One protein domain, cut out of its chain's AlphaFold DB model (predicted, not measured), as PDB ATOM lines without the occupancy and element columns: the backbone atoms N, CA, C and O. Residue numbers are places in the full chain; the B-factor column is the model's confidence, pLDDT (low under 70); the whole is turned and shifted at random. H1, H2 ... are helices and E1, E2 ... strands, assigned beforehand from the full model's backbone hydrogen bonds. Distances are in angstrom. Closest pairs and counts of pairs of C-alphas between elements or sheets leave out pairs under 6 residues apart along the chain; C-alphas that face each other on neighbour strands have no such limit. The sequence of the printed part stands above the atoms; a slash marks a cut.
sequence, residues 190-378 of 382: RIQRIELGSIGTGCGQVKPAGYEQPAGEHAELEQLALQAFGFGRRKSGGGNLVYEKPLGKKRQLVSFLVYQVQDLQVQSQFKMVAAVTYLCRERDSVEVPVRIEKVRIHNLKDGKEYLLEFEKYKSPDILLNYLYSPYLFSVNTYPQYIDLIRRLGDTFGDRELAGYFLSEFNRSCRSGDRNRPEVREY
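Overview. This is residues 190 to 378 of the 382 residues of an uncharacterized protein of Calditrichaceae bacterium (UniProt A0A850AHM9). A tall, twisted wall of five strands, E1 and E5 to E8, crosses the middle of the domain; on one face H1 is packed between it and a small sheet of E2, E4 and E3. H4 is on the wall's opposite face, with H3 touching it, while the short H5 and H6 lie far out at that end. The printed part has 189 residues, with six named helices and eight named strands in the order E1 E2 H1 E3 E4 E5 E6 E7 E8 H2 H3 H4 H5 H6 along the chain, and its class is mixed, helices and strands. The larger sheet has the order E1 E5 E6 E7 E8, the smaller E2 E4 E3, both antiparallel. The whole is compact, with a radius of gyration of the C-alphas of 17.7 A, and flat, spanning 58 by 51 by 24 A.

Along the chain. E1, residues 190 to 197, begins at C-alpha 190, (55.339, 75.612, 52.650), and measures 21.6 A. E2 is residues 212 to 214, H1 219 to 228 with 14.2 A, E3 232 to 234 and E4 240 to 243. E5, residues 252 to 263, measures 33.8 A; E6, 268 to 283, 44.5 A; E7, 286 to 299, 34.1 A. E8 is residues 305 to 309 and H2 317 to 321. H3, residues 334 to 348, measures 20.8 A, and H4, 351 to 361, 15.4 A. H5 is residues 367 to 370; H6, 373 to 376, ends at C-alpha 376, (77.567, 92.339, 68.897).

Arrangement. E1, an edge strand, pairs with E5 through N 192 and O 260, 2.9 A. E5 to E8 form a meander, each strand the antiparallel neighbour of the one before: N 257 and O 274 are 2.9 A apart, N 275 and O 296 2.8 A, N 297 and O 306 2.8 A. E7 bends by 64 degrees at residue 291. H1 is on this sheet at a height of 9.1 A, across the strands; the C-alphas of Ala 225 and Val 273 are 6.0 A apart. H1 is also on the sheet E2 E4 E3, at a height of 6.5 A, over E3. There N 241 and O 213 are 2.8 A apart, and N 242 and O 233 2.8 A. E2, H1 and E3 form a split strand-helix-strand unit, with E4 between its strands and a right-handed crossover. H4 and H1 lie on opposite faces of the larger sheet. H3 touches H4 at a steep tilt of 66 degrees, opposite ways; their closest C-alphas, of Gly 345 and Arg 351, are 4.8 A apart. H2 and H3 only graze that sheet. H2 and H6 are close but not clearly touching, with the C-alphas of Leu 319 and Val 375 7.2 A apart. Every O i to N i+4 pair is within hydrogen-bond range in H1, H3 and H4; H2 has 0 of 1, but 2 of 2 O i to N i+3 pairs, and H5 and H6 are too short for an O i to N i+4 pair.

Size, cuts and confidence. The C-alphas farthest apart, of Gly 237 and Pro 373, are 58.8 A from each other. The printed part has no cut; E1 to E2 and H2 to H3 are long links. Mean pLDDT of the printed part is 91.1, with residue 238 under 70.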
ATOM      1  N   ARG A 190      55.234  74.738  53.819       93.44
ATOM      2  CA  ARG A 190      55.339  75.612  52.650       93.44
ATOM      3  C   ARG A 190      54.449  76.822  52.890       93.44
ATOM      4  O   ARG A 190      53.244  76.661  53.087       93.44
ATOM      5  N   ILE A 191      55.040  78.015  52.891       95.00
ATOM      6  CA  ILE A 191      54.341  79.253  53.244       95.00
ATOM      7  C   ILE A 191      54.374  80.216  52.064       95.00
ATOM      8  O   ILE A 191      55.436  80.666  51.646       95.00
ATOM      9  N   GLN A 192      53.194  80.564  51.554       95.12
ATOM     10  CA  GLN A 192      53.037  81.636  50.579       95.12
ATOM     11  C   GLN A 192      52.601  82.915  51.292       95.12
ATOM     12  O   GLN A 192      51.526  82.975  51.894       95.12
ATOM     13  N   ARG A 193      53.439  83.947  51.195       94.50
ATOM     14  CA  ARG A 193      53.176  85.288  51.722       94.50
ATOM     15  C   ARG A 193      52.429  86.128  50.689       94.50
ATOM     16  O   ARG A 193      52.852  86.226  49.540       94.50
ATOM     17  N   ILE A 194      51.358  86.780  51.126       95.38
ATOM     18  CA  ILE A 194      50.594  87.766  50.360       95.38
ATOM     19  C   ILE A 194      50.600  89.068  51.154       95.38
ATOM     20  O   ILE A 194      50.140  89.117  52.296       95.38
ATOM     21  N   GLU A 195      51.137  90.125  50.555       93.94
ATOM     22  CA  GLU A 195      51.169  91.451  51.158       93.94
ATOM     23  C   GLU A 195      49.933  92.239  50.742       93.94
ATOM     24  O   GLU A 195      49.753  92.540  49.567       93.94
ATOM     25  N   LEU A 196      49.081  92.566  51.714       93.75
ATOM     26  CA  LEU A 196      47.931  93.445  51.492       93.75
ATOM     27  C   LEU A 196      48.319  94.919  51.649       93.75
ATOM     28  O   LEU A 196      47.561  95.812  51.277       93.75
ATOM     29  N   GLY A 197      49.495  95.176  52.226       90.94
ATOM     30  CA  GLY A 197      49.950  96.517  52.536       90.94
ATOM     31  C   GLY A 197      49.081  97.171  53.605       90.94
ATOM     32  O   GLY A 197      48.413  96.526  54.423       90.94
ATOM     33  N   SER A 198      49.096  98.494  53.608       89.94
ATOM     34  CA  SER A 198      48.272  99.282  54.504       89.94
ATOM     35  C   SER A 198      46.875  99.464  53.920       89.94
ATOM     36  O   SER A 198      46.683 100.209  52.957       89.94
ATOM     37  N   ILE A 199      45.886  98.805  54.521       89.38
ATOM     38  CA  ILE A 199      44.494  98.883  54.072       89.38
ATOM     39  C   ILE A 199      43.965 100.282  54.414       89.38
ATOM     40  O   ILE A 199      43.608 100.574  55.551       89.38
ATOM     41  N   GLY A 200      43.978 101.189  53.436       80.88
ATOM     42  CA  GLY A 200      43.423 102.542  53.542       80.88
ATOM     43  C   GLY A 200      44.214 103.570  54.358       80.88
ATOM     44  O   GLY A 200      43.893 104.752  54.266       80.88
ATOM     45  N   THR A 201      45.218 103.186  55.149       85.56
ATOM     46  CA  THR A 201      45.993 104.111  56.007       85.56
ATOM     47  C   THR A 201      47.390 104.389  55.461       85.56
ATOM     48  O   THR A 201      48.098 103.448  55.144       85.56
ATOM     49  N   GLY A 202      47.841 105.642  55.442       88.81
ATOM     50  CA  GLY A 202      49.268 105.987  55.345       88.81
ATOM     51  C   GLY A 202      49.947 106.132  56.716       88.81
ATOM     52  O   GLY A 202      49.287 106.049  57.755       88.81
ATOM     53  N   CYS A 203      51.262 106.384  56.728       90.56
ATOM     54  CA  CYS A 203      51.980 106.744  57.957       90.56
ATOM     55  C   CYS A 203      51.310 107.943  58.649       90.56
ATOM     56  O   CYS A 203      50.949 108.925  58.000       90.56
ATOM     57  N   GLY A 204      51.065 107.807  59.955       86.75
ATOM     58  CA  GLY A 204      50.469 108.855  60.785       86.75
ATOM     59  C   GLY A 204      48.973 109.089  60.560       86.75
ATOM     60  O   GLY A 204      48.371 109.884  61.287       86.75
ATOM     61  N   GLN A 205      48.353 108.391  59.604       90.19
ATOM     62  CA  GLN A 205      46.931 108.510  59.317       90.19
ATOM     63  C   GLN A 205      46.104 107.583  60.207       90.19
ATOM     64  O   GLN A 205      46.493 106.457  60.515       90.19
ATOM     65  N   VAL A 206      44.918 108.060  60.581       91.81
ATOM     66  CA  VAL A 206      43.937 107.289  61.342       91.81
ATOM     67  C   VAL A 206      42.658 107.195  60.527       91.81
ATOM     68  O   VAL A 206      42.099 108.218  60.130       91.81
ATOM     69  N   LYS A 207      42.172 105.975  60.295       92.88
ATOM     70  CA  LYS A 207      40.799 105.758  59.831       92.88
ATOM     71  C   LYS A 207      39.894 105.616  61.044       92.88
ATOM     72  O   LYS A 207      40.119 104.697  61.829       92.88
ATOM     73  N   PRO A 208      38.920 106.517  61.246       93.44
ATOM     74  CA  PRO A 208      38.006 106.413  62.372       93.44
ATOM     75  C   PRO A 208      37.024 105.253  62.175       93.44
ATOM     76  O   PRO A 208      36.799 104.784  61.058       93.44
ATOM     77  N   ALA A 209      36.396 104.824  63.270       93.62
ATOM     78  CA  ALA A 209      35.254 103.922  63.192       93.62
ATOM     79  C   ALA A 209      34.124 104.558  62.359       93.62
ATOM     80  O   ALA A 209      33.902 105.768  62.415       93.62
ATOM     81  N   GLY A 210      33.427 103.742  61.575       90.94
ATOM     82  CA  GLY A 210      32.394 104.162  60.630       90.94
ATOM     83  C   GLY A 210      32.921 104.654  59.280       90.94
ATOM     84  O   GLY A 210      32.116 104.886  58.383       90.94
ATOM     85  N   TYR A 211      34.240 104.798  59.096       92.81
ATOM     86  CA  TYR A 211      34.796 105.124  57.782       92.81
ATOM     87  C   TYR A 211      34.500 104.001  56.779       92.81
ATOM     88  O   TYR A 211      34.579 102.819  57.124       92.81
ATOM     89  N   GLU A 212      34.190 104.372  55.538       93.12
ATOM     90  CA  GLU A 212      33.985 103.436  54.436       93.12
ATOM     91  C   GLU A 212      34.986 103.713  53.317       93.12
ATOM     92  O   GLU A 212      35.266 104.867  52.990       93.12
ATOM     93  N   GLN A 213      35.491 102.652  52.695       91.12
ATOM     94  CA  GLN A 213      36.266 102.765  51.463       91.12
ATOM     95  C   GLN A 213      35.985 101.591  50.528       91.12
ATOM     96  O   GLN A 213      35.607 100.517  51.005       91.12
ATOM     97  N   PRO A 214      36.189 101.757  49.212       90.38
ATOM     98  CA  PRO A 214      36.194 100.631  48.289       90.38
ATOM     99  C   PRO A 214      37.228  99.586  48.721       90.38
ATOM    100  O   PRO A 214      38.311  99.944  49.185       90.38
ATOM    101  N   ALA A 215      36.887  98.306  48.586       87.94
ATOM    102  CA  ALA A 215      37.870  97.241  48.742       87.94
ATOM    103  C   ALA A 215      38.876  97.268  47.577       87.94
ATOM    104  O   ALA A 215      38.520  97.648  46.458       87.94
ATOM    105  N   GLY A 216      40.119  96.882  47.853       86.44
ATOM    106  CA  GLY A 216      41.179  96.781  46.858       86.44
ATOM    107  C   GLY A 216      41.094  95.503  46.023       86.44
ATOM    108  O   GLY A 216      40.115  94.751  46.060       86.44
ATOM    109  N   GLU A 217      42.169  95.223  45.284       85.81
ATOM    110  CA  GLU A 217      42.304  94.030  44.429       85.81
ATOM    111  C   GLU A 217      42.193  92.713  45.219       85.81
ATOM    112  O   GLU A 217      41.786  91.683  44.681       85.81
ATOM    113  N   HIS A 218      42.492  92.748  46.519       89.12
ATOM    114  CA  HIS A 218      42.440  91.602  47.423       89.12
ATOM    115  C   HIS A 218      41.270  91.673  48.416       89.12
ATOM    116  O   HIS A 218      41.411  91.264  49.567       89.12
ATOM    117  N   ALA A 219      40.104  92.156  47.976       90.06
ATOM    118  CA  ALA A 219      38.939  92.443  48.821       90.06
ATOM    119  C   ALA A 219      38.584  91.364  49.867       90.06
ATOM    120  O   ALA A 219      38.284  91.686  51.018       90.06
ATOM    121  N   GLU A 220      38.617  90.079  49.497       92.12
ATOM    122  CA  GLU A 220      38.312  88.978  50.425       92.12
ATOM    123  C   GLU A 220      39.377  88.813  51.517       92.12
ATOM    124  O   GLU A 220      39.050  88.554  52.675       92.12
ATOM    125  N   LEU A 221      40.654  88.984  51.164       94.38
ATOM    126  CA  LEU A 221      41.768  88.886  52.107       94.38
ATOM    127  C   LEU A 221      41.866  90.131  52.991       94.38
ATOM    128  O   LEU A 221      42.150  90.004  54.178       94.38
ATOM    129  N   GLU A 222      41.581  91.314  52.446       94.31
ATOM    130  CA  GLU A 222      41.465  92.554  53.218       94.31
ATOM    131  C   GLU A 222      40.360  92.443  54.268       94.31
ATOM    132  O   GLU A 222      40.579  92.746  55.442       94.31
ATOM    133  N   GLN A 223      39.187  91.943  53.867       93.69
ATOM    134  CA  GLN A 223      38.092  91.673  54.790       93.69
ATOM    135  C   GLN A 223      38.522  90.678  55.872       93.69
ATOM    136  O   GLN A 223      38.312  90.949  57.053       93.69
ATOM    137  N   LEU A 224      39.128  89.552  55.485       94.56
ATOM    138  CA  LEU A 224      39.614  88.541  56.422       94.56
ATOM    139  C   LEU A 224      40.593  89.146  57.438       94.56
ATOM    140  O   LEU A 224      40.480  88.885  58.634       94.56
ATOM    141  N   ALA A 225      41.528  89.976  56.972       95.38
ATOM    142  CA  ALA A 225      42.544  90.579  57.816       95.38
ATOM    143  C   ALA A 225      41.961  91.594  58.807       95.38
ATOM    144  O   ALA A 225      42.279  91.557  59.997       95.38
ATOM    145  N   LEU A 226      41.060  92.464  58.344       94.94
ATOM    146  CA  LEU A 226      40.367  93.414  59.213       94.94
ATOM    147  C   LEU A 226      39.486  92.700  60.244       94.94
ATOM    148  O   LEU A 226      39.472  93.105  61.408       94.94
ATOM    149  N   GLN A 227      38.798  91.628  59.846       94.31
ATOM    150  CA  GLN A 227      37.944  90.846  60.739       94.31
ATOM    151  C   GLN A 227      38.753  90.105  61.807       94.31
ATOM    152  O   GLN A 227      38.378  90.157  62.977       94.31
ATOM    153  N   ALA A 228      39.887  89.493  61.441       95.62
ATOM    154  CA  ALA A 228      40.742  88.741  62.366       95.62
ATOM    155  C   ALA A 228      41.202  89.577  63.574       95.62
ATOM    156  O   ALA A 228      41.341  89.061  64.679       95.62
ATOM    157  N   PHE A 229      41.390  90.885  63.385       95.00
ATOM    158  CA  PHE A 229      41.802  91.804  64.451       95.00
ATOM    159  C   PHE A 229      40.678  92.732  64.939       95.00
ATOM    160  O   PHE A 229      40.917  93.594  65.791       95.00
ATOM    161  N   GLY A 230      39.453  92.555  64.431       93.25
ATOM    162  CA  GLY A 230      38.276  93.346  64.789       93.25
ATOM    163  C   GLY A 230      38.367  94.822  64.393       93.25
ATOM    164  O   GLY A 230      37.827  95.670  65.101       93.25
ATOM    165  N   PHE A 231      39.093  95.140  63.318       94.38
ATOM    166  CA  PHE A 231      39.189  96.497  62.773       94.38
ATOM    167  C   PHE A 231      38.024  96.849  61.857       94.38
ATOM    168  O   PHE A 231      37.685  98.024  61.739       94.38
ATOM    169  N   GLY A 232      37.401  95.866  61.211       92.88
ATOM    170  CA  GLY A 232      36.323  96.130  60.272       92.88
ATOM    171  C   GLY A 232      35.816  94.894  59.549       92.88
ATOM    172  O   GLY A 232      36.278  93.777  59.770       92.88
ATOM    173  N   ARG A 233      34.852  95.124  58.659       92.19
ATOM    174  CA  ARG A 233      34.205  94.103  57.827       92.19
ATOM    175  C   ARG A 233      33.733  94.695  56.506       92.19
ATOM    176  O   ARG A 233      33.749  95.906  56.315       92.19
ATOM    177  N   ARG A 234      33.245  93.850  55.603       89.81
ATOM    178  CA  ARG A 234      32.586  94.299  54.372       89.81
ATOM    179  C   ARG A 234      31.121  94.664  54.634       89.81
ATOM    180  O   ARG A 234      30.437  93.988  55.406       89.81
ATOM    181  N   LYS A 235      30.634  95.731  53.995       86.88
ATOM    182  CA  LYS A 235      29.231  96.164  54.083       86.88
ATOM    183  C   LYS A 235      28.314  95.173  53.362       86.88
ATOM    184  O   LYS A 235      28.572  94.803  52.219       86.88
ATOM    185  N   SER A 236      27.212  94.778  53.995       78.00
ATOM    186  CA  SER A 236      26.192  93.935  53.360       78.00
ATOM    187  C   SER A 236      25.578  94.656  52.153       78.00
ATOM    188  O   SER A 236      25.115  95.785  52.282       78.00
ATOM    189  N   GLY A 237      25.587  94.013  50.981       71.38
ATOM    190  CA  GLY A 237      25.029  94.576  49.743       71.38
ATOM    191  C   GLY A 237      25.920  95.595  49.017       71.38
ATOM    192  O   GLY A 237      25.463  96.195  48.049       71.38
ATOM    193  N   GLY A 238      27.175  95.791  49.446       69.75
ATOM    194  CA  GLY A 238      28.128  96.704  48.805       69.75
ATOM    195  C   GLY A 238      29.552  96.141  48.699       69.75
ATOM    196  O   GLY A 238      29.931  95.186  49.374       69.75
ATOM    197  N   GLY A 239      30.370  96.746  47.834       82.50
ATOM    198  CA  GLY A 239      31.790  96.400  47.664       82.50
ATOM    199  C   GLY A 239      32.729  96.996  48.719       82.50
ATOM    200  O   GLY A 239      33.911  96.675  48.716       82.50
ATOM    201  N   ASN A 240      32.217  97.846  49.611       91.88
ATOM    202  CA  ASN A 240      33.032  98.653  50.515       91.88
ATOM    203  C   ASN A 240      33.401  97.921  51.811       91.88
ATOM    204  O   ASN A 240      32.609  97.155  52.372       91.88
ATOM    205  N   LEU A 241      34.585  98.245  52.320       92.62
ATOM    206  CA  LEU A 241      35.031  97.955  53.676       92.62
ATOM    207  C   LEU A 241      34.508  99.035  54.626       92.62
ATOM    208  O   LEU A 241      34.539 100.219  54.293       92.62
ATOM    209  N   VAL A 242      34.054  98.620  55.805       93.88
ATOM    210  CA  VAL A 242      33.588  99.478  56.897       93.88
ATOM    211  C   VAL A 242      34.461  99.214  58.115       93.88
ATOM    212  O   VAL A 242      34.568  98.073  58.573       93.88
ATOM    213  N   TYR A 243      35.074 100.267  58.645       93.88
ATOM    214  CA  TYR A 243      35.913 100.182  59.837       93.88
ATOM    215  C   TYR A 243      35.042 100.201  61.093       93.88
ATOM    216  O   TYR A 243      34.282 101.135  61.319       93.88
ATOM    217  N   GLU A 244      35.151  99.176  61.929       94.25
ATOM    218  CA  GLU A 244      34.420  99.064  63.198       94.25
ATOM    219  C   GLU A 244      35.216  99.651  64.367       94.25
ATOM    220  O   GLU A 244      34.638 100.108  65.354       94.25
ATOM    221  N   LYS A 245      36.547  99.686  64.242       93.50
ATOM    222  CA  LYS A 245      37.457 100.327  65.195       93.50
ATOM    223  C   LYS A 245      38.429 101.243  64.459       93.50
ATOM    224  O   LYS A 245      38.699 101.012  63.280       93.50
ATOM    225  N   PRO A 246      38.998 102.248  65.148       92.44
ATOM    226  CA  PRO A 246      40.042 103.061  64.558       92.44
ATOM    227  C   PRO A 246      41.236 102.210  64.105       92.44
ATOM    228  O   PRO A 246      41.740 101.393  64.881       92.44
ATOM    229  N   LEU A 247      41.697 102.423  62.871       93.00
ATOM    230  CA  LEU A 247      42.914 101.817  62.331       93.00
ATOM    231  C   LEU A 247      43.986 102.893  62.135       93.00
ATOM    232  O   LEU A 247      43.726 103.924  61.519       93.00
ATOM    233  N   GLY A 248      45.193 102.627  62.636       88.75
ATOM    234  CA  GLY A 248      46.311 103.574  62.623       88.75
ATOM    235  C   GLY A 248      46.337 104.497  63.845       88.75
ATOM    236  O   GLY A 248      45.384 104.576  64.622       88.75
ATOM    237  N   LYS A 249      47.470 105.179  64.037       90.56
ATOM    238  CA  LYS A 249      47.704 106.189  65.084       90.56
ATOM    239  C   LYS A 249      48.728 107.209  64.586       90.56
ATOM    240  O   LYS A 249      49.412 106.987  63.588       90.56
ATOM    241  N   LYS A 250      48.879 108.315  65.322       88.62
ATOM    242  CA  LYS A 250      49.940 109.301  65.073       88.62
ATOM    243  C   LYS A 250      51.307 108.603  65.030       88.62
ATOM    244  O   LYS A 250      51.632 107.856  65.950       88.62
ATOM    245  N   ARG A 251      52.098 108.884  63.986       90.25
ATOM    246  CA  ARG A 251      53.423 108.286  63.718       90.25
ATOM    247  C   ARG A 251      53.434 106.758  63.614       90.25
ATOM    248  O   ARG A 251      54.481 106.151  63.816       90.25
ATOM    249  N   GLN A 252      52.301 106.132  63.312       93.56
ATOM    250  CA  GLN A 252      52.232 104.690  63.099       93.56
ATOM    251  C   GLN A 252      51.614 104.362  61.746       93.56
ATOM    252  O   GLN A 252      50.811 105.125  61.210       93.56
ATOM    253  N   LEU A 253      51.981 103.199  61.225       94.38
ATOM    254  CA  LEU A 253      51.372 102.568  60.061       94.38
ATOM    255  C   LEU A 253      51.027 101.130  60.428       94.38
ATOM    256  O   LEU A 253      51.858 100.440  61.011       94.38
ATOM    257  N   VAL A 254      49.831 100.665  60.075       95.56
ATOM    258  CA  VAL A 254      49.472  99.248  60.201       95.56
ATOM    259  C   VAL A 254      49.401  98.649  58.802       95.56
ATOM    260  O   VAL A 254      48.619  99.109  57.973       95.56
ATOM    261  N   SER A 255      50.231  97.642  58.544       96.00
ATOM    262  CA  SER A 255      50.205  96.838  57.319       96.00
ATOM    263  C   SER A 255      49.697  95.438  57.626       96.00
ATOM    264  O   SER A 255      49.913  94.930  58.730       96.00
ATOM    265  N   PHE A 256      49.048  94.803  56.656       97.19
ATOM    266  CA  PHE A 256      48.522  93.455  56.799       97.19
ATOM    267  C   PHE A 256      49.214  92.482  55.853       97.19
ATOM    268  O   PHE A 256      49.435  92.765  54.674       97.19
ATOM    269  N   LEU A 257      49.524  91.306  56.388       97.50
ATOM    270  CA  LEU A 257      50.103  90.187  55.658       97.50
ATOM    271  C   LEU A 257      49.195  88.973  55.833       97.50
ATOM    272  O   LEU A 257      48.662  88.739  56.920       97.50
ATOM    273  N   VAL A 258      49.032  88.190  54.774       97.81
ATOM    274  CA  VAL A 258      48.343  86.900  54.820       97.81
ATOM    275  C   VAL A 258      49.325  85.813  54.427       97.81
ATOM    276  O   VAL A 258      49.986  85.901  53.396       97.81
ATOM    277  N   TYR A 259      49.385  84.768  55.240       97.81
ATOM    278  CA  TYR A 259      50.214  83.597  55.014       97.81
ATOM    279  C   TYR A 259      49.304  82.414  54.720       97.81
ATOM    280  O   TYR A 259      48.466  82.043  55.545       97.81
ATOM    281  N   GLN A 260      49.451  81.830  53.536       97.25
ATOM    282  CA  GLN A 260      48.844  80.547  53.203       97.25
ATOM    283  C   GLN A 260      49.851  79.458  53.556       97.25
ATOM    284  O   GLN A 260      50.937  79.409  52.979       97.25
ATOM    285  N   VAL A 261      49.508  78.625  54.535       96.62
ATOM    286  CA  VAL A 261      50.416  77.641  55.125       96.62
ATOM    287  C   VAL A 261      49.950  76.240  54.759       96.62
ATOM    288  O   VAL A 261      48.819  75.855  55.052       96.62
ATOM    289  N   GLN A 262      50.835  75.469  54.135       96.06
ATOM    290  CA  GLN A 262      50.660  74.041  53.900       96.06
ATOM    291  C   GLN A 262      51.585  73.266  54.841       96.06
ATOM    292  O   GLN A 262      52.803  73.368  54.722       96.06
ATOM    293  N   ASP A 263      51.009  72.482  55.752       94.31
ATOM    294  CA  ASP A 263      51.736  71.534  56.600       94.31
ATOM    295  C   ASP A 263      51.973  70.243  55.808       94.31
ATOM    296  O   ASP A 263      51.030  69.512  55.493       94.31
ATOM    297  N   LEU A 264      53.231  69.985  55.453       89.94
ATOM    298  CA  LEU A 264      53.641  68.848  54.632       89.94
ATOM    299  C   LEU A 264      53.687  67.537  55.423       89.94
ATOM    300  O   LEU A 264      53.601  66.470  54.818       89.94
ATOM    301  N   GLN A 265      53.776  67.604  56.752       87.94
ATOM    302  CA  GLN A 265      53.814  66.419  57.605       87.94
ATOM    303  C   GLN A 265      52.435  65.769  57.713       87.94
ATOM    304  O   GLN A 265      52.315  64.552  57.595       87.94
ATOM    305  N   VAL A 266      51.389  66.578  57.908       90.94
ATOM    306  CA  VAL A 266      50.002  66.086  58.060       90.94
ATOM    307  C   VAL A 266      49.108  66.398  56.857       90.94
ATOM    308  O   VAL A 266      47.905  66.164  56.910       90.94
ATOM    309  N   GLN A 267      49.683  66.945  55.782       90.00
ATOM    310  CA  GLN A 267      48.989  67.306  54.539       90.00
ATOM    311  C   GLN A 267      47.760  68.206  54.759       90.00
ATOM    312  O   GLN A 267      46.728  68.050  54.109       90.00
ATOM    313  N   SER A 268      47.870  69.171  55.676       94.50
ATOM    314  CA  SER A 268      46.793  70.123  55.981       94.50
ATOM    315  C   SER A 268      47.126  71.529  55.488       94.50
ATOM    316  O   SER A 268      48.294  71.872  55.305       94.50
ATOM    317  N   GLN A 269      46.103  72.353  55.273       96.50
ATOM    318  CA  GLN A 269      46.267  73.758  54.906       96.50
ATOM    319  C   GLN A 269      45.548  74.656  55.903       96.50
ATOM    320  O   GLN A 269      44.461  74.331  56.383       96.50
ATOM    321  N   PHE A 270      46.151  75.798  56.200       96.38
ATOM    322  CA  PHE A 270      45.547  76.838  57.016       96.38
ATOM    323  C   PHE A 270      46.056  78.217  56.608       96.38
ATOM    324  O   PHE A 270      46.961  78.359  55.784       96.38
ATOM    325  N   LYS A 271      45.433  79.257  57.160       97.00
ATOM    326  CA  LYS A 271      45.831  80.643  56.934       97.00
ATOM    327  C   LYS A 271      46.234  81.283  58.252       97.00
ATOM    328  O   LYS A 271      45.603  81.049  59.281       97.00
ATOM    329  N   MET A 272      47.247  82.131  58.192       98.19
ATOM    330  CA  MET A 272      47.581  83.056  59.268       98.19
ATOM    331  C   MET A 272      47.481  84.475  58.726       98.19
ATOM    332  O   MET A 272      47.788  84.727  57.562       98.19
ATOM    333  N   VAL A 273      47.051  85.409  59.563       98.06
ATOM    334  CA  VAL A 273      47.008  86.833  59.221       98.06
ATOM    335  C   VAL A 273      47.905  87.568  60.196       98.06
ATOM    336  O   VAL A 273      47.789  87.343  61.394       98.06
ATOM    337  N   ALA A 274      48.767  88.461  59.718       98.31
ATOM    338  CA  ALA A 274      49.516  89.368  60.574       98.31
ATOM    339  C   ALA A 274      49.086  90.823  60.380       98.31
ATOM    340  O   ALA A 274      48.911  91.279  59.253       98.31
ATOM    341  N   ALA A 275      48.970  91.552  61.488       97.44
ATOM    342  CA  ALA A 275      48.935  93.007  61.522       97.44
ATOM    343  C   ALA A 275      50.290  93.512  62.035       97.44
ATOM    344  O   ALA A 275      50.640  93.317  63.203       97.44
ATOM    345  N   VAL A 276      51.051  94.154  61.152       97.81
ATOM    346  CA  VAL A 276      52.383  94.699  61.415       97.81
ATOM    347  C   VAL A 276      52.254  96.196  61.672       97.81
ATOM    348  O   VAL A 276      51.873  96.956  60.786       97.81
ATOM    349  N   THR A 277      52.557  96.621  62.894       96.75
ATOM    350  CA  THR A 277      52.569  98.033  63.285       96.75
ATOM    351  C   THR A 277      53.982  98.581  63.166       96.75
ATOM    352  O   THR A 277      54.888  98.135  63.872       96.75
ATOM    353  N   TYR A 278      54.162  99.564  62.294       95.75
ATOM    354  CA  TYR A 278      55.416 100.273  62.095       95.75
ATOM    355  C   TYR A 278      55.410 101.611  62.825       95.75
ATOM    356  O   TYR A 278      54.406 102.322  62.809       95.75
ATOM    357  N   LEU A 279      56.565 101.985  63.368       93.62
ATOM    358  CA  LEU A 279      56.876 103.359  63.741       93.62
ATOM    359  C   LEU A 279      57.261 104.128  62.479       93.62
ATOM    360  O   LEU A 279      58.154 103.698  61.743       93.62
ATOM    361  N   CYS A 280      56.651 105.288  62.277       92.69
ATOM    362  CA  CYS A 280      56.985 106.211  61.204       92.69
ATOM    363  C   CYS A 280      57.845 107.376  61.717       92.69
ATOM    364  O   CYS A 280      57.665 107.893  62.831       92.69
ATOM    365  N   ARG A 281      58.795 107.808  60.887       89.38
ATOM    366  CA  ARG A 281      59.559 109.045  61.083       89.38
ATOM    367  C   ARG A 281      59.565 109.845  59.793       89.38
ATOM    368  O   ARG A 281      59.596 109.276  58.708       89.38
ATOM    369  N   GLU A 282      59.552 111.159  59.942       84.06
ATOM    370  CA  GLU A 282      59.749 112.069  58.826       84.06
ATOM    371  C   GLU A 282      61.198 111.978  58.343       84.06
ATOM    372  O   GLU A 282      62.143 112.068  59.134       84.06
ATOM    373  N   ARG A 283      61.364 111.758  57.043       79.06
ATOM    374  CA  ARG A 283      62.641 111.750  56.343       79.06
ATOM    375  C   ARG A 283      62.438 112.453  55.011       79.06
ATOM    376  O   ARG A 283      61.559 112.068  54.250       79.06
ATOM    377  N   ASP A 284      63.221 113.496  54.753       79.62
ATOM    378  CA  ASP A 284      63.131 114.287  53.520       79.62
ATOM    379  C   ASP A 284      61.698 114.792  53.232       79.62
ATOM    380  O   ASP A 284      61.231 114.789  52.098       79.62
ATOM    381  N   SER A 285      60.987 115.238  54.278       79.19
ATOM    382  CA  SER A 285      59.577 115.686  54.242       79.19
ATOM    383  C   SER A 285      58.539 114.598  53.912       79.19
ATOM    384  O   SER A 285      57.386 114.909  53.613       79.19
ATOM    385  N   VAL A 286      58.917 113.315  53.974       80.69
ATOM    386  CA  VAL A 286      58.018 112.164  53.797       80.69
ATOM    387  C   VAL A 286      58.048 111.297  55.057       80.69
ATOM    388  O   VAL A 286      59.116 110.908  55.528       80.69
ATOM    389  N   GLU A 287      56.887 110.964  55.628       84.12
ATOM    390  CA  GLU A 287      56.839 109.974  56.710       84.12
ATOM    391  C   GLU A 287      57.059 108.565  56.150       84.12
ATOM    392  O   GLU A 287      56.265 108.066  55.350       84.12
ATOM    393  N   VAL A 288      58.124 107.908  56.608       87.12
ATOM    394  CA  VAL A 288      58.487 106.548  56.202       87.12
ATOM    395  C   VAL A 288      58.508 105.607  57.407       87.12
ATOM    396  O   VAL A 288      58.878 106.029  58.510       87.12
ATOM    397  N   PRO A 289      58.132 104.326  57.235       89.88
ATOM    398  CA  PRO A 289      58.294 103.332  58.284       89.88
ATOM    399  C   PRO A 289      59.786 103.109  58.547       89.88
ATOM    400  O   PRO A 289      60.570 102.922  57.618       89.88
ATOM    401  N   VAL A 290      60.183 103.116  59.818       89.62
ATOM    402  CA  VAL A 290      61.589 102.938  60.224       89.62
ATOM    403  C   VAL A 290      61.815 101.696  61.077       89.62
ATOM    404  O   VAL A 290      62.900 101.128  61.050       89.62
ATOM    405  N   ARG A 291      60.800 101.247  61.820       92.56
ATOM    406  CA  ARG A 291      60.893 100.147  62.792       92.56
ATOM    407  C   ARG A 291      59.564  99.413  62.862       92.56
ATOM    408  O   ARG A 291      58.529 100.061  62.737       92.56
ATOM    409  N   ILE A 292      59.577  98.107  63.099       96.12
ATOM    410  CA  ILE A 292      58.372  97.357  63.460       96.12
ATOM    411  C   ILE A 292      58.246  97.415  64.982       96.12
ATOM    412  O   ILE A 292      59.112  96.915  65.690       96.12
ATOM    413  N   GLU A 293      57.188  98.034  65.497       95.19
ATOM    414  CA  GLU A 293      56.952  98.111  66.947       95.19
ATOM    415  C   GLU A 293      56.291  96.843  67.475       95.19
ATOM    416  O   GLU A 293      56.569  96.395  68.587       95.19
ATOM    417  N   LYS A 294      55.389  96.277  66.672       96.19
ATOM    418  CA  LYS A 294      54.556  95.154  67.075       96.19
ATOM    419  C   LYS A 294      54.051  94.383  65.870       96.19
ATOM    420  O   LYS A 294      53.621  94.979  64.885       96.19
ATOM    421  N   VAL A 295      54.015  93.065  65.997       98.06
ATOM    422  CA  VAL A 295      53.336  92.159  65.077       98.06
ATOM    423  C   VAL A 295      52.327  91.349  65.877       98.06
ATOM    424  O   VAL A 295      52.682  90.683  66.848       98.06
ATOM    425  N   ARG A 296      51.060  91.410  65.472       97.69
ATOM    426  CA  ARG A 296      50.022  90.486  65.944       97.69
ATOM    427  C   ARG A 296      49.769  89.484  64.841       97.69
ATOM    428  O   ARG A 296      49.517  89.912  63.720       97.69
ATOM    429  N   ILE A 297      49.826  88.195  65.137       98.44
ATOM    430  CA  ILE A 297      49.613  87.130  64.157       98.44
ATOM    431  C   ILE A 297      48.461  86.270  64.647       98.44
ATOM    432  O   ILE A 297      48.531  85.727  65.739       98.44
ATOM    433  N   HIS A 298      47.411  86.136  63.852       98.00
ATOM    434  CA  HIS A 298      46.246  85.329  64.170       98.00
ATOM    435  C   HIS A 298      46.249  84.062  63.312       98.00
ATOM    436  O   HIS A 298      46.216  84.140  62.080       98.00
ATOM    437  N   ASN A 299      46.308  82.897  63.954       96.50
ATOM    438  CA  ASN A 299      46.185  81.605  63.298       96.50
ATOM    439  C   ASN A 299      44.706  81.250  63.142       96.50
ATOM    440  O   ASN A 299      44.013  80.973  64.116       96.50
ATOM    441  N   LEU A 300      44.217  81.226  61.903       95.31
ATOM    442  CA  LEU A 300      42.801  80.979  61.632       95.31
ATOM    443  C   LEU A 300      42.400  79.507  61.814       95.31
ATOM    444  O   LEU A 300      41.211  79.202  61.773       95.31
ATOM    445  N   LYS A 301      43.363  78.591  62.000       94.00
ATOM    446  CA  LYS A 301      43.093  77.167  62.247       94.00
ATOM    447  C   LYS A 301      42.553  76.920  63.654       94.00
ATOM    448  O   LYS A 301      41.605  76.161  63.814       94.00
ATOM    449  N   ASP A 302      43.195  77.512  64.656       92.19
ATOM    450  CA  ASP A 302      42.931  77.261  66.078       92.19
ATOM    451  C   ASP A 302      42.536  78.528  66.856       92.19
ATOM    452  O   ASP A 302      42.255  78.456  68.050       92.19
ATOM    453  N   GLY A 303      42.494  79.683  66.184       92.12
ATOM    454  CA  GLY A 303      42.142  80.974  66.770       92.12
ATOM    455  C   GLY A 303      43.228  81.565  67.670       92.12
ATOM    456  O   GLY A 303      42.977  82.584  68.319       92.12
ATOM    457  N   LYS A 304      44.422  80.958  67.743       95.00
ATOM    458  CA  LYS A 304      45.514  81.485  68.568       95.00
ATOM    459  C   LYS A 304      46.034  82.797  67.998       95.00
ATOM    460  O   LYS A 304      46.238  82.941  66.794       95.00
ATOM    461  N   GLU A 305      46.305  83.741  68.892       95.94
ATOM    462  CA  GLU A 305      46.982  84.990  68.563       95.94
ATOM    463  C   GLU A 305      48.387  85.001  69.169       95.94
ATOM    464  O   GLU A 305      48.564  84.802  70.371       95.94
ATOM    465  N   TYR A 306      49.383  85.274  68.334       96.44
ATOM    466  CA  TYR A 306      50.769  85.478  68.722       96.44
ATOM    467  C   TYR A 306      51.084  86.966  68.721       96.44
ATOM    468  O   TYR A 306      50.760  87.689  67.773       96.44
ATOM    469  N   LEU A 307      51.743  87.419  69.782       96.25
ATOM    470  CA  LEU A 307      52.114  88.811  69.959       96.25
ATOM    471  C   LEU A 307      53.632  88.950  70.049       96.25
ATOM    472  O   LEU A 307      54.247  88.497  71.016       96.25
ATOM    473  N   LEU A 308      54.212  89.620  69.054       96.69
ATOM    474  CA  LEU A 308      55.630  89.946  69.002       96.69
ATOM    475  C   LEU A 308      55.803  91.461  69.157       96.69
ATOM    476  O   LEU A 308      55.239  92.224  68.376       96.69
ATOM    477  N   GLU A 309      56.554  91.909  70.161       94.81
ATOM    478  CA  GLU A 309      56.701  93.335  70.492       94.81
ATOM    479  C   GLU A 309      58.173  93.707  70.602       94.81
ATOM    480  O   GLU A 309      58.930  93.038  71.303       94.81
ATOM    481  N   PHE A 310      58.567  94.791  69.935       91.38
ATOM    482  CA  PHE A 310      59.953  95.252  69.879       91.38
ATOM    483  C   PHE A 310      60.570  95.383  71.278       91.38
ATOM    484  O   PHE A 310      61.631  94.825  71.545       91.38
ATOM    485  N   GLU A 311      59.840  96.017  72.202       87.56
ATOM    486  CA  GLU A 311      60.251  96.210  73.600       87.56
ATOM    487  C   GLU A 311      60.445  94.883  74.348       87.56
ATOM    488  O   GLU A 311      61.425  94.704  75.070       87.56
ATOM    489  N   LYS A 312      59.559  93.899  74.130       88.69
ATOM    490  CA  LYS A 312      59.659  92.572  74.761       88.69
ATOM    491  C   LYS A 312      60.921  91.838  74.310       88.69
ATOM    492  O   LYS A 312      61.534  91.112  75.095       88.69
ATOM    493  N   TYR A 313      61.307  92.007  73.050       85.81
ATOM    494  CA  TYR A 313      62.516  91.406  72.500       85.81
ATOM    495  C   TYR A 313      63.742  92.328  72.604       85.81
ATOM    496  O   TYR A 313      64.811  91.922  72.189       85.81
ATOM    497  N   LYS A 314      63.658  93.512  73.227       84.31
ATOM    498  CA  LYS A 314      64.814  94.379  73.535       84.31
ATOM    499  C   LYS A 314      65.789  94.598  72.356       84.31
ATOM    500  O   LYS A 314      66.996  94.723  72.564       84.31
ATOM    501  N   SER A 315      65.305  94.623  71.110       85.94
ATOM    502  CA  SER A 315      66.177  94.940  69.973       85.94
ATOM    503  C   SER A 315      66.665  96.397  70.102       85.94
ATOM    504  O   SER A 315      65.857  97.275  70.389       85.94
ATOM    505  N   PRO A 316      67.966  96.702  69.943       87.00
ATOM    506  CA  PRO A 316      68.453  98.059  70.193       87.00
ATOM    507  C   PRO A 316      68.057  99.068  69.108       87.00
ATOM    508  O   PRO A 316      68.356  98.874  67.932       87.00
ATOM    509  N   ASP A 317      67.514 100.221  69.508       86.62
ATOM    510  CA  ASP A 317      67.147 101.307  68.584       86.62
ATOM    511  C   ASP A 317      68.320 101.855  67.762       86.62
ATOM    512  O   ASP A 317      68.129 102.310  66.632       86.62
ATOM    513  N   ILE A 318      69.544 101.785  68.296       87.62
ATOM    514  CA  ILE A 318      70.767 102.215  67.598       87.62
ATOM    515  C   ILE A 318      70.949 101.484  66.256       87.62
ATOM    516  O   ILE A 318      71.548 102.035  65.333       87.62
ATOM    517  N   LEU A 319      70.373 100.282  66.102       87.62
ATOM    518  CA  LEU A 319      70.458  99.504  64.868       87.62
ATOM    519  C   LEU A 319      69.705 100.144  63.698       87.62
ATOM    520  O   LEU A 319      70.021  99.843  62.551       87.62
ATOM    521  N   LEU A 320      68.794 101.093  63.949       86.00
ATOM    522  CA  LEU A 320      68.162 101.900  62.895       86.00
ATOM    523  C   LEU A 320      69.187 102.641  62.025       86.00
ATOM    524  O   LEU A 320      68.915 102.912  60.859       86.00
ATOM    525  N   ASN A 321      70.367 102.949  62.568       84.88
ATOM    526  CA  ASN A 321      71.432 103.628  61.828       84.88
ATOM    527  C   ASN A 321      72.186 102.689  60.870       84.88
ATOM    528  O   ASN A 321      72.860 103.159  59.956       84.88
ATOM    529  N   TYR A 322      72.074 101.374  61.079       85.25
ATOM    530  CA  TYR A 322      72.789 100.340  60.322       85.25
ATOM    531  C   TYR A 322      71.858  99.512  59.428       85.25
ATOM    532  O   TYR A 322      72.303  98.869  58.476       85.25
ATOM    533  N   LEU A 323      70.561  99.510  59.739       83.31
ATOM    534  CA  LEU A 323      69.540  98.745  59.041       83.31
ATOM    535  C   LEU A 323      68.735  99.680  58.135       83.31
ATOM    536  O   LEU A 323      68.053 100.592  58.587       83.31
ATOM    537  N   TYR A 324      68.792  99.431  56.829       77.88
ATOM    538  CA  TYR A 324      68.128 100.255  55.809       77.88
ATOM    539  C   TYR A 324      66.671  99.846  55.539       77.88
ATOM    540  O   TYR A 324      66.107 100.189  54.503       77.88
ATOM    541  N   SER A 325      66.065  99.078  56.441       86.06
ATOM    542  CA  SER A 325      64.691  98.595  56.316       86.06
ATOM    543  C   SER A 325      64.076  98.391  57.697       86.06
ATOM    544  O   SER A 325      64.813  98.024  58.618       86.06
ATOM    545  N   PRO A 326      62.747  98.541  57.840       90.56
ATOM    546  CA  PRO A 326      62.071  98.236  59.090       90.56
ATOM    547  C   PRO A 326      62.347  96.807  59.548       90.56
ATOM    548  O   PRO A 326      62.352  95.872  58.747       90.56
ATOM    549  N   TYR A 327      62.549  96.653  60.848       92.62
ATOM    550  CA  TYR A 327      62.840  95.382  61.487       92.62
ATOM    551  C   TYR A 327      62.115  95.304  62.824       92.62
ATOM    552  O   TYR A 327      61.837  96.336  63.443       92.62
ATOM    553  N   LEU A 328      61.800  94.082  63.243       95.12
ATOM    554  CA  LEU A 328      61.383  93.776  64.608       95.12
ATOM    555  C   LEU A 328      62.561  93.209  65.396       95.12
ATOM    556  O   LEU A 328      62.755  93.558  66.553       95.12
ATOM    557  N   PHE A 329      63.345  92.358  64.732       93.12
ATOM    558  CA  PHE A 329      64.521  91.707  65.284       93.12
ATOM    559  C   PHE A 329      65.761  92.082  64.486       93.12
ATOM    560  O   PHE A 329      65.693  92.374  63.289       93.12
ATOM    561  N   SER A 330      66.911  91.996  65.137       92.31
ATOM    562  CA  SER A 330      68.185  91.962  64.439       92.31
ATOM    563  C   SER A 330      69.036  90.835  65.002       92.31
ATOM    564  O   SER A 330      69.199  90.700  66.212       92.31
ATOM    565  N   VAL A 331      69.530  89.972  64.127       92.25
ATOM    566  CA  VAL A 331      70.354  88.827  64.504       92.25
ATOM    567  C   VAL A 331      71.677  88.939  63.777       92.25
ATOM    568  O   VAL A 331      71.747  88.844  62.553       92.25
ATOM    569  N   ASN A 332      72.737  89.170  64.539       89.81
ATOM    570  CA  ASN A 332      74.081  89.423  64.029       89.81
ATOM    571  C   ASN A 332      75.104  88.432  64.573       89.81
ATOM    572  O   ASN A 332      76.194  88.303  64.014       89.81
ATOM    573  N   THR A 333      74.754  87.735  65.648       89.19
ATOM    574  CA  THR A 333      75.601  86.745  66.296       89.19
ATOM    575  C   THR A 333      74.825  85.459  66.544       89.19
ATOM    576  O   THR A 333      73.596  85.438  66.636       89.19
ATOM    577  N   TYR A 334      75.567  84.367  66.678       88.44
ATOM    578  CA  TYR A 334      74.997  83.069  66.998       88.44
ATOM    579  C   TYR A 334      74.235  83.057  68.349       88.44
ATOM    580  O   TYR A 334      73.099  82.587  68.363       88.44
ATOM    581  N   PRO A 335      74.748  83.637  69.461       89.19
ATOM    582  CA  PRO A 335      73.989  83.713  70.716       89.19
ATOM    583  C   PRO A 335      72.655  84.457  70.586       89.19
ATOM    584  O   PRO A 335      71.655  84.024  71.152       89.19
ATOM    585  N   GLN A 336      72.618  85.536  69.796       91.69
ATOM    586  CA  GLN A 336      71.386  86.277  69.518       91.69
ATOM    587  C   GLN A 336      70.348  85.403  68.804       91.69
ATOM    588  O   GLN A 336      69.175  85.440  69.170       91.69
ATOM    589  N   TYR A 337      70.775  84.610  67.814       91.94
ATOM    590  CA  TYR A 337      69.893  83.678  67.106       91.94
ATOM    591  C   TYR A 337      69.289  82.650  68.067       91.94
ATOM    592  O   TYR A 337      68.072  82.493  68.095       91.94
ATOM    593  N   ILE A 338      70.123  82.003  68.888       89.69
ATOM    594  CA  ILE A 338      69.688  80.965  69.833       89.69
ATOM    595  C   ILE A 338      68.733  81.510  70.894       89.69
ATOM    596  O   ILE A 338      67.681  80.920  71.141       89.69
ATOM    597  N   ASP A 339      69.063  82.653  71.502       91.06
ATOM    598  CA  ASP A 339      68.193  83.263  72.508       91.06
ATOM    599  C   ASP A 339      66.814  83.594  71.905       91.06
ATOM    600  O   ASP A 339      65.781  83.395  72.551       91.06
ATOM    601  N   LEU A 340      66.782  84.074  70.657       93.12
ATOM    602  CA  LEU A 340      65.557  84.513  69.999       93.12
ATOM    603  C   LEU A 340      64.710  83.352  69.463       93.12
ATOM    604  O   LEU A 340      63.502  83.342  69.706       93.12
ATOM    605  N   ILE A 341      65.312  82.358  68.796       93.44
ATOM    606  CA  ILE A 341      64.576  81.190  68.287       93.44
ATOM    607  C   ILE A 341      63.954  80.387  69.428       93.44
ATOM    608  O   ILE A 341      62.813  79.966  69.296       93.44
ATOM    609  N   ARG A 342      64.621  80.282  70.586       92.31
ATOM    610  CA  ARG A 342      64.053  79.643  71.782       92.31
ATOM    611  C   ARG A 342      62.780  80.349  72.250       92.31
ATOM    612  O   ARG A 342      61.738  79.722  72.407       92.31
ATOM    613  N   ARG A 343      62.842  81.676  72.417       92.31
ATOM    614  CA  ARG A 343      61.697  82.489  72.872       92.31
ATOM    615  C   ARG A 343      60.542  82.468  71.875       92.31
ATOM    616  O   ARG A 343      59.377  82.485  72.277       92.31
ATOM    617  N   LEU A 344      60.851  82.492  70.580       94.75
ATOM    618  CA  LEU A 344      59.841  82.387  69.532       94.75
ATOM    619  C   LEU A 344      59.257  80.972  69.483       94.75
ATOM    620  O   LEU A 344      58.041  80.852  69.440       94.75
ATOM    621  N   GLY A 345      60.074  79.926  69.596       93.50
ATOM    622  CA  GLY A 345      59.630  78.535  69.682       93.50
ATOM    623  C   GLY A 345      58.625  78.314  70.813       93.50
ATOM    624  O   GLY A 345      57.562  77.744  70.580       93.50
ATOM    625  N   ASP A 346      58.882  78.871  72.000       91.88
ATOM    626  CA  ASP A 346      57.928  78.836  73.118       91.88
ATOM    627  C   ASP A 346      56.662  79.672  72.842       91.88
ATOM    628  O   ASP A 346      55.559  79.280  73.216       91.88
ATOM    629  N   THR A 347      56.796  80.816  72.158       93.19
ATOM    630  CA  THR A 347      55.655  81.684  71.801       93.19
ATOM    631  C   THR A 347      54.730  81.014  70.784       93.19
ATOM    632  O   THR A 347      53.510  81.080  70.926       93.19
ATOM    633  N   PHE A 348      55.293  80.386  69.752       94.00
ATOM    634  CA  PHE A 348      54.531  79.734  68.688       94.00
ATOM    635  C   PHE A 348      54.069  78.325  69.073       94.00
ATOM    636  O   PHE A 348      53.025  77.874  68.596       94.00
ATOM    637  N   GLY A 349      54.820  77.648  69.946       91.50
ATOM    638  CA  GLY A 349      54.675  76.217  70.203       91.50
ATOM    639  C   GLY A 349      55.221  75.344  69.067       91.50
ATOM    640  O   GLY A 349      54.944  74.149  69.041       91.50
ATOM    641  N   ASP A 350      55.933  75.941  68.110       91.06
ATOM    642  CA  ASP A 350      56.329  75.336  66.840       91.06
ATOM    643  C   ASP A 350      57.608  76.014  66.323       91.06
ATOM    644  O   ASP A 350      57.646  77.238  66.145       91.06
ATOM    645  N   ARG A 351      58.667  75.221  66.128       91.75
ATOM    646  CA  ARG A 351      60.002  75.712  65.776       91.75
ATOM    647  C   ARG A 351      60.050  76.264  64.356       91.75
ATOM    648  O   ARG A 351      60.679  77.295  64.128       91.75
ATOM    649  N   GLU A 352      59.428  75.592  63.397       92.25
ATOM    650  CA  GLU A 352      59.526  75.952  61.985       92.25
ATOM    651  C   GLU A 352      58.755  77.241  61.706       92.25
ATOM    652  O   GLU A 352      59.261  78.124  61.013       92.25
ATOM    653  N   LEU A 353      57.573  77.413  62.315       94.50
ATOM    654  CA  LEU A 353      56.861  78.694  62.273       94.50
ATOM    655  C   LEU A 353      57.669  79.800  62.956       94.50
ATOM    656  O   LEU A 353      57.786  80.899  62.406       94.50
ATOM    657  N   ALA A 354      58.255  79.521  64.124       95.38
ATOM    658  CA  ALA A 354      59.109  80.477  64.821       95.38
ATOM    659  C   ALA A 354      60.298  80.924  63.955       95.38
ATOM    660  O   ALA A 354      60.569  82.120  63.864       95.38
ATOM    661  N   GLY A 355      60.967  79.989  63.281       94.88
ATOM    662  CA  GLY A 355      62.093  80.259  62.388       94.88
ATOM    663  C   GLY A 355      61.714  81.021  61.117       94.88
ATOM    664  O   GLY A 355      62.428  81.945  60.699       94.88
ATOM    665  N   TYR A 356      60.542  80.719  60.548       95.75
ATOM    666  CA  TYR A 356      59.990  81.474  59.426       95.75
ATOM    667  C   TYR A 356      59.719  82.932  59.819       95.75
ATOM    668  O   TYR A 356      60.229  83.854  59.179       95.75
ATOM    669  N   PHE A 357      58.976  83.162  60.909       96.31
ATOM    670  CA  PHE A 357      58.630  84.516  61.357       96.31
ATOM    671  C   PHE A 357      59.822  85.289  61.925       96.31
ATOM    672  O   PHE A 357      59.876  86.512  61.784       96.31
ATOM    673  N   LEU A 358      60.803  84.597  62.510       95.50
ATOM    674  CA  LEU A 358      62.101  85.185  62.814       95.50
ATOM    675  C   LEU A 358      62.718  85.774  61.544       95.50
ATOM    676  O   LEU A 358      63.043  86.955  61.527       95.50
ATOM    677  N   SER A 359      62.836  84.982  60.478       93.88
ATOM    678  CA  SER A 359      63.454  85.424  59.220       93.88
ATOM    679  C   SER A 359      62.659  86.540  58.524       93.88
ATOM    680  O   SER A 359      63.256  87.480  58.002       93.88
ATOM    681  N   GLU A 360      61.325  86.478  58.553       94.00
ATOM    682  CA  GLU A 360      60.433  87.490  57.964       94.00
ATOM    683  C   GLU A 360      60.672  88.884  58.576       94.00
ATOM    684  O   GLU A 360      60.828  89.883  57.860       94.00
ATOM    685  N   PHE A 361      60.747  88.953  59.910       94.94
ATOM    686  CA  PHE A 361      60.827  90.217  60.650       94.94
ATOM    687  C   PHE A 361      62.240  90.579  61.139       94.94
ATOM    688  O   PHE A 361      62.422  91.626  61.773       94.94
ATOM    689  N   ASN A 362      63.241  89.753  60.837       93.69
ATOM    690  CA  ASN A 362      64.647  90.018  61.129       93.69
ATOM    691  C   ASN A 362      65.307  90.873  60.043       93.69
ATOM    692  O   ASN A 362      65.073  90.681  58.851       93.69
ATOM    693  N   ARG A 363      66.211  91.770  60.446       91.06
ATOM    694  CA  ARG A 363      67.188  92.391  59.545       91.06
ATOM    695  C   ARG A 363      68.567  92.376  60.185       91.06
ATOM    696  O   ARG A 363      68.761  92.889  61.286       91.06
ATOM    697  N   SER A 364      69.539  91.810  59.479       89.31
ATOM    698  CA  SER A 364      70.921  91.712  59.959       89.31
ATOM    699  C   SER A 364      71.800  92.815  59.365       89.31
ATOM    700  O   SER A 364      71.619  93.238  58.221       89.31
ATOM    701  N   CYS A 365      72.790  93.269  60.129       88.06
ATOM    702  CA  CYS A 365      73.741  94.281  59.693       88.06
ATOM    703  C   CYS A 365      74.708  93.725  58.638       88.06
ATOM    704  O   CYS A 365      75.112  92.550  58.652       88.06
ATOM    705  N   ARG A 366      75.133  94.611  57.731       84.69
ATOM    706  CA  ARG A 366      76.180  94.325  56.742       84.69
ATOM    707  C   ARG A 366      77.498  93.992  57.440       84.69
ATOM    708  O   ARG A 366      77.732  94.406  58.571       84.69
ATOM    709  N   SER A 367      78.379  93.270  56.744       78.88
ATOM    710  CA  SER A 367      79.650  92.795  57.315       78.88
ATOM    711  C   SER A 367      80.494  93.908  57.952       78.88
ATOM    712  O   SER A 367      81.110  93.665  58.984       78.88
ATOM    713  N   GLY A 368      80.513  95.114  57.368       81.88
ATOM    714  CA  GLY A 368      81.285  96.245  57.899       81.88
ATOM    715  C   GLY A 368      80.804  96.730  59.270       81.88
ATOM    716  O   GLY A 368      81.622  97.032  60.131       81.88
ATOM    717  N   ASP A 369      79.490  96.739  59.505       87.12
ATOM    718  CA  ASP A 369      78.906  97.226  60.762       87.12
ATOM    719  C   ASP A 369      78.734  96.122  61.806       87.12
ATOM    720  O   ASP A 369      78.673  96.398  63.000       87.12
ATOM    721  N   ARG A 370      78.716  94.853  61.383       84.44
ATOM    722  CA  ARG A 370      78.500  93.701  62.271       84.44
ATOM    723  C   ARG A 370      79.550  93.556  63.365       84.44
ATOM    724  O   ARG A 370      79.270  92.956  64.394       84.44
ATOM    725  N   ASN A 371      80.750  94.082  63.144       84.69
ATOM    726  CA  ASN A 371      81.839  93.997  64.111       84.69
ATOM    727  C   ASN A 371      81.787  95.078  65.199       84.69
ATOM    728  O   ASN A 371      82.582  95.013  66.134       84.69
ATOM    729  N   ARG A 372      80.863  96.041  65.099       88.31
ATOM    730  CA  ARG A 372      80.715  97.117  66.080       88.31
ATOM    731  C   ARG A 372      80.178  96.584  67.423       88.31
ATOM    732  O   ARG A 372      79.285  95.727  67.399       88.31
ATOM    733  N   PRO A 373      80.666  97.083  68.575       87.12
ATOM    734  CA  PRO A 373      80.223  96.645  69.903       87.12
ATOM    735  C   PRO A 373      78.703  96.672  70.070       87.12
ATOM    736  O   PRO A 373      78.096  95.664  70.417       87.12
ATOM    737  N   GLU A 374      78.054  97.768  69.681       85.88
ATOM    738  CA  GLU A 374      76.605  97.945  69.789       85.88
ATOM    739  C   GLU A 374      75.774  96.973  68.932       85.88
ATOM    740  O   GLU A 374      74.579  96.811  69.169       85.88
ATOM    741  N   VAL A 375      76.391  96.306  67.951       87.19
ATOM    742  CA  VAL A 375      75.761  95.263  67.128       87.19
ATOM    743  C   VAL A 375      76.012  93.862  67.707       87.19
ATOM    744  O   VAL A 375      75.182  92.963  67.549       87.19
ATOM    745  N   ARG A 376      77.145  93.654  68.388       85.44
ATOM    746  CA  ARG A 376      77.567  92.339  68.897       85.44
ATOM    747  C   ARG A 376      77.175  92.067  70.340       85.44
ATOM    748  O   ARG A 376      76.930  90.913  70.675       85.44
ATOM    749  N   GLU A 377      77.174  93.095  71.179       83.62
ATOM    750  CA  GLU A 377      77.190  92.949  72.639       83.62
ATOM    751  C   GLU A 377      75.798  92.985  73.279       83.62
ATOM    752  O   GLU A 377      75.669  92.718  74.471       83.62
ATOM    753  N   TYR A 378      74.737  93.251  72.511       84.06
ATOM    754  CA  TYR A 378      73.379  93.126  73.037       84.06
ATOM    755  C   TYR A 378      72.897  91.675  73.020       84.06
ATOM    756  O   TYR A 378      73.246  90.870  72.148       84.06
TER     757      TYR A 378